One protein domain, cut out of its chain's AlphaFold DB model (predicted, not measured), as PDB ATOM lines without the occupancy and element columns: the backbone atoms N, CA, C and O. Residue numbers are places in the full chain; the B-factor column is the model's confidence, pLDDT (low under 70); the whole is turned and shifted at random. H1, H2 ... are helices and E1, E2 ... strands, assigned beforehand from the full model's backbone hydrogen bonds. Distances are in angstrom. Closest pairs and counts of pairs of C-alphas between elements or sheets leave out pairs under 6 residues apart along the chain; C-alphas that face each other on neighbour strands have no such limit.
ATOM      1  N   GLU A   2     -35.341  10.193  15.176       91.06
ATOM      2  CA  GLU A   2     -36.042  10.421  16.436       91.06
ATOM      3  C   GLU A   2     -37.499  10.828  16.195       91.06
ATOM      4  O   GLU A   2     -38.394  10.233  16.779       91.06
ATOM      5  N   ILE A   3     -37.745  11.730  15.235       96.19
ATOM      6  CA  ILE A   3     -39.101  12.177  14.870       96.19
ATOM      7  C   ILE A   3     -39.970  11.014  14.369       96.19
ATOM      8  O   ILE A   3     -41.166  10.980  14.636       96.19
ATOM      9  N   ILE A   4     -39.391  10.051  13.645       96.50
ATOM     10  CA  ILE A   4     -40.140   8.882  13.161       96.50
ATOM     11  C   ILE A   4     -40.507   7.986  14.346       96.50
ATOM     12  O   ILE A   4     -41.652   7.567  14.450       96.50
ATOM     13  N   LEU A   5     -39.555   7.728  15.248       96.25
ATOM     14  CA  LEU A   5     -39.782   6.880  16.422       96.25
ATOM     15  C   LEU A   5     -40.763   7.503  17.423       96.25
ATOM     16  O   LEU A   5     -41.470   6.771  18.105       96.25
ATOM     17  N   GLU A   6     -40.816   8.833  17.495       96.44
ATOM     18  CA  GLU A   6     -41.776   9.577  18.315       96.44
ATOM     19  C   GLU A   6     -43.192   9.543  17.721       96.44
ATOM     20  O   GLU A   6     -44.174   9.446  18.454       96.44
ATOM     21  N   LYS A   7     -43.313   9.639  16.391       97.38
ATOM     22  CA  LYS A   7     -44.605   9.858  15.719       97.38
ATOM     23  C   LYS A   7     -45.231   8.615  15.102       97.38
ATOM     24  O   LYS A   7     -46.384   8.685  14.682       97.38
ATOM     25  N   ALA A   8     -44.497   7.514  14.996       97.81
ATOM     26  CA  ALA A   8     -44.955   6.326  14.292       97.81
ATOM     27  C   ALA A   8     -44.641   5.033  15.047       97.81
ATOM     28  O   ALA A   8     -43.652   4.910  15.767       97.81
ATOM     29  N   HIS A   9     -45.482   4.030  14.802       97.50
ATOM     30  CA  HIS A   9     -45.211   2.642  15.150       97.50
ATOM     31  C   HIS A   9     -44.596   1.955  13.935       97.50
ATOM     32  O   HIS A   9     -45.210   1.890  12.871       97.50
ATOM     33  N   LEU A  10     -43.374   1.448  14.088       96.94
ATOM     34  CA  LEU A  10     -42.710   0.671  13.053       96.94
ATOM     35  C   LEU A  10     -43.287  -0.745  12.994       96.94
ATOM     36  O   LEU A  10     -43.185  -1.517  13.944       96.94
ATOM     37  N   VAL A  11     -43.881  -1.094  11.862       95.19
ATOM     38  CA  VAL A  11     -44.334  -2.453  11.574       95.19
ATOM     39  C   VAL A  11     -43.417  -3.014  10.502       95.19
ATOM     40  O   VAL A  11     -43.376  -2.497   9.387       95.19
ATOM     41  N   CYS A  12     -42.642  -4.030  10.862       91.88
ATOM     42  CA  CYS A  12     -41.610  -4.589  10.002       91.88
ATOM     43  C   CYS A  12     -41.946  -6.037   9.660       91.88
ATOM     44  O   CYS A  12     -42.315  -6.814  10.537       91.88
ATOM     45  N   PHE A  13     -41.760  -6.395   8.398       88.06
ATOM     46  CA  PHE A  13     -41.726  -7.783   7.951       88.06
ATOM     47  C   PHE A  13     -40.284  -8.270   8.014       88.06
ATOM     48  O   PHE A  13     -39.365  -7.495   7.711       88.06
ATOM     49  N   ASP A  14     -40.072  -9.516   8.422       82.38
ATOM     50  CA  ASP A  14     -38.777 -10.131   8.184       82.38
ATOM     51  C   ASP A  14     -38.608 -10.410   6.687       82.38
ATOM     52  O   ASP A  14     -39.555 -10.449   5.900       82.38
ATOM     53  N   ARG A  15     -37.353 -10.460   6.256       82.00
ATOM     54  CA  ARG A  15     -37.013 -10.810   4.885       82.00
ATOM     55  C   ARG A  15     -35.863 -11.803   4.937       82.00
ATOM     56  O   ARG A  15     -34.904 -11.551   5.679       82.00
ATOM     57  N   PRO A  16     -35.896 -12.878   4.136       79.00
ATOM     58  CA  PRO A  16     -34.783 -13.803   4.041       79.00
ATOM     59  C   PRO A  16     -33.486 -13.061   3.710       79.00
ATOM     60  O   PRO A  16     -33.464 -12.119   2.911       79.00
ATOM     61  N   GLY A  17     -32.399 -13.465   4.366       83.19
ATOM     62  CA  GLY A  17     -31.077 -12.850   4.216       83.19
ATOM     63  C   GLY A  17     -30.662 -11.897   5.342       83.19
ATOM     64  O   GLY A  17     -29.496 -11.509   5.381       83.19
ATOM     65  N   TYR A  18     -31.550 -11.563   6.287       86.25
ATOM     66  CA  TYR A  18     -31.172 -10.873   7.528       86.25
ATOM     67  C   TYR A  18     -30.934 -11.865   8.670       86.25
ATOM     68  O   TYR A  18     -31.680 -12.828   8.842       86.25
ATOM     69  N   ARG A  19     -29.893 -11.632   9.479       89.38
ATOM     70  CA  ARG A  19     -29.617 -12.462  10.661       89.38
ATOM     71  C   ARG A  19     -30.577 -12.092  11.785       89.38
ATOM     72  O   ARG A  19     -30.750 -10.913  12.092       89.38
ATOM     73  N   ALA A  20     -31.126 -13.099  12.462       88.88
ATOM     74  CA  ALA A  20     -32.040 -12.899  13.589       88.88
ATOM     75  C   ALA A  20     -31.433 -12.027  14.707       88.88
ATOM     76  O   ALA A  20     -32.126 -11.214  15.314       88.88
ATOM     77  N   GLU A  21     -30.126 -12.154  14.941       92.94
ATOM     78  CA  GLU A  21     -29.370 -11.366  15.924       92.94
ATOM     79  C   GLU A  21     -29.373  -9.866  15.595       92.94
ATOM     80  O   GLU A  21     -29.596  -9.038  16.480       92.94
ATOM     81  N   ASP A  22     -29.196  -9.515  14.320       92.94
ATOM     82  CA  ASP A  22     -29.177  -8.124  13.858       92.94
ATOM     83  C   ASP A  22     -30.576  -7.497  13.954       92.94
ATOM     84  O   ASP A  22     -30.738  -6.334  14.350       92.94
ATOM     85  N   VAL A  23     -31.612  -8.287  13.650       91.94
ATOM     86  CA  VAL A  23     -33.016  -7.883  13.808       91.94
ATOM     87  C   VAL A  23     -33.333  -7.642  15.287       91.94
ATOM     88  O   VAL A  23     -33.880  -6.593  15.638       91.94
ATOM     89  N   ALA A  24     -32.935  -8.559  16.171       93.12
ATOM     90  CA  ALA A  24     -33.129  -8.421  17.612       93.12
ATOM     91  C   ALA A  24     -32.409  -7.184  18.177       93.12
ATOM     92  O   ALA A  24     -33.003  -6.423  18.948       93.12
ATOM     93  N   ALA A  25     -31.166  -6.935  17.751       95.81
ATOM     94  CA  ALA A  25     -30.406  -5.747  18.134       95.81
ATOM     95  C   ALA A  25     -31.100  -4.450  17.681       95.81
ATOM     96  O   ALA A  25     -31.209  -3.498  18.456       95.81
ATOM     97  N   SER A  26     -31.642  -4.432  16.460       94.25
ATOM     98  CA  SER A  26     -32.384  -3.285  15.921       94.25
ATOM     99  C   SER A  26     -33.670  -3.012  16.706       94.25
ATOM    100  O   SER A  26     -33.952  -1.866  17.061       94.25
ATOM    101  N   VAL A  27     -34.428  -4.057  17.049       95.44
ATOM    102  CA  VAL A  27     -35.635  -3.943  17.884       95.44
ATOM    103  C   VAL A  27     -35.301  -3.401  19.273       95.44
ATOM    104  O   VAL A  27     -35.984  -2.497  19.762       95.44
ATOM    105  N   ALA A  28     -34.245  -3.916  19.907       96.75
ATOM    106  CA  ALA A  28     -33.797  -3.433  21.209       96.75
ATOM    107  C   ALA A  28     -33.383  -1.955  21.149       96.75
ATOM    108  O   ALA A  28     -33.767  -1.168  22.017       96.75
ATOM    109  N   TRP A  29     -32.667  -1.558  20.094       96.62
ATOM    110  CA  TRP A  29     -32.264  -0.171  19.888       96.62
ATOM    111  C   TRP A  29     -33.472   0.760  19.724       96.62
ATOM    112  O   TRP A  29     -33.537   1.777  20.413       96.62
ATOM    113  N   ILE A  30     -34.468   0.395  18.907       96.75
ATOM    114  CA  ILE A  30     -35.697   1.189  18.728       96.75
ATOM    115  C   ILE A  30     -36.415   1.394  20.068       96.75
ATOM    116  O   ILE A  30     -36.737   2.526  20.438       96.75
ATOM    117  N   ARG A  31     -36.600   0.314  20.836       96.25
ATOM    118  CA  ARG A  31     -37.255   0.364  22.153       96.25
ATOM    119  C   ARG A  31     -36.470   1.201  23.160       96.25
ATOM    120  O   ARG A  31     -37.072   1.939  23.932       96.25
ATOM    121  N   SER A  32     -35.135   1.156  23.115       96.69
ATOM    122  CA  SER A  32     -34.273   1.979  23.981       96.69
ATOM    123  C   SER A  32     -34.449   3.486  23.755       96.69
ATOM    124  O   SER A  32     -34.123   4.289  24.626       96.69
ATOM    125  N   LYS A  33     -34.974   3.874  22.587       96.00
ATOM    126  CA  LYS A  33     -35.287   5.258  22.215       96.00
ATOM    127  C   LYS A  33     -36.756   5.628  22.443       96.00
ATOM    128  O   LYS A  33     -37.162   6.709  22.034       96.00
ATOM    129  N   GLY A  34     -37.547   4.756  23.072       95.94
ATOM    130  CA  GLY A  34     -38.983   4.963  23.290       95.94
ATOM    131  C   GLY A  34     -39.859   4.671  22.067       95.94
ATOM    132  O   GLY A  34     -41.061   4.907  22.122       95.94
ATOM    133  N   GLY A  35     -39.282   4.154  20.976       97.25
ATOM    134  CA  GLY A  35     -40.026   3.820  19.764       97.25
ATOM    135  C   GLY A  35     -40.834   2.527  19.900       97.25
ATOM    136  O   GLY A  35     -40.431   1.584  20.589       97.25
ATOM    137  N   LEU A  36     -41.958   2.464  19.186       97.94
ATOM    138  CA  LEU A  36     -42.795   1.269  19.085       97.94
ATOM    139  C   LEU A  36     -42.421   0.465  17.839       97.94
ATOM    140  O   LEU A  36     -42.295   1.023  16.748       97.94
ATOM    141  N   VAL A  37     -42.261  -0.851  17.996       97.00
ATOM    142  CA  VAL A  37     -41.940  -1.762  16.891       97.00
ATOM    143  C   VAL A  37     -42.645  -3.110  17.033       97.00
ATOM    144  O   VAL A  37     -42.619  -3.715  18.109       97.00
ATOM    145  N   THR A  38     -43.240  -3.578  15.935       95.38
ATOM    146  CA  THR A  38     -43.836  -4.912  15.778       95.38
ATOM    147  C   THR A  38     -43.190  -5.621  14.597       95.38
ATOM    148  O   THR A  38     -43.113  -5.053  13.510       95.38
ATOM    149  N   LEU A  39     -42.751  -6.860  14.814       92.12
ATOM    150  CA  LEU A  39     -42.346  -7.758  13.737       92.12
ATOM    151  C   LEU A  39     -43.550  -8.610  13.334       92.12
ATOM    152  O   LEU A  39     -44.220  -9.162  14.208       92.12
ATOM    153  N   ILE A  40     -43.828  -8.682  12.037       90.44
ATOM    154  CA  ILE A  40     -44.861  -9.543  11.465       90.44
ATOM    155  C   ILE A  40     -44.182 -10.763  10.855       90.44
ATOM    156  O   ILE A  40     -43.290 -10.615  10.025       90.44
ATOM    157  N   ASP A  41     -44.655 -11.938  11.259       83.06
ATOM    158  CA  ASP A  41     -44.384 -13.203  10.582       83.06
ATOM    159  C   ASP A  41     -45.224 -13.256   9.297       83.06
ATOM    160  O   ASP A  41     -46.449 -13.082   9.340       83.06
TER     161      ASP A  41
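What this domain is: This is residues 2 to 41 of the 84 residues of the protein "Nicotinate-nicotinamide nucleotide adenylyltransferase" of Clostridium sp. (UniProt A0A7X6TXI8). A ribbon of two parallel strands, E1 and E2, has one long helix, H2, running back over one of its faces, nearer E2 than E1, while the other face is bare. The short helix H1 sits at the end where both strands begin, and at the other end the loop from E1 to H2 swings out, with residues 16 to 22 standing free. The printed part has 40 residues with two named helices and two named strands, in the order H1, E1, H2, E2, and its class is mixed, helices and strands. It is only just compact, close to loose, with a radius of gyration of the C-alphas of 10.4 A, and elongated, spanning 28 by 16 by 12 A.

How they stand to each other: H1, residues 2 to 7, leads through a tight link of 1 residue into E1, residues 9 to 13. A short link of 6 residues follows, then H2, residues 20 to 32. H1 and H2 are close but not clearly touching, about perpendicular at 78 degrees; their closest C-alphas are those of Leu 5 and Ile 30, 7.4 A apart. A tight link of 3 residues joins H2 to E2, residues 36 to 40. E1 and E2 are parallel neighbours, with 22 degrees between their directions. C-alphas 10 and 37 face each other at 4.6 A; N 10 and O 36 are within hydrogen-bond range at 2.9 A, and so are N 40 and O 12 at 2.8 A. E1, H2 and E2 form a strand-helix-strand unit, two parallel neighbour strands with a helix between them along the chain, and its crossover is right-handed. The closest C-alphas of H2 and E2 are those of Val 27 and Val 37, 6.7 A apart, and those of H1 and E2 are Leu 5 and Leu 36, 6.9 A apart. In H1 and H2 every O i to N i+4 pair is within hydrogen-bond range.

Where its parts are: H1 begins with C-alpha 2 at (-36.042, 10.421, 16.436) and measures 8.6 A from first to last C-alpha. E1 measures 13.1 A. H2, the longest helix with 13 residues, measures 18.3 A and begins with C-alpha 20 at (-32.040, -12.899, 13.589). E2 measures 13.4 A and ends with C-alpha 40 at (-44.861, -9.543, 11.465).

The domain as a whole: The two C-alphas farthest apart are those of Lys 7 and Gly 17, at 28.8 A, and the first and last printed C-alphas, of Glu 2 and Asp 41, are 25.7 A apart. The printed part has no cut, and no link is long. Residues 16 to 22, of which 20 to 22 belong to H2, stand free. The mean pLDDT of the printed part is 92.9, and no printed residue is under 70.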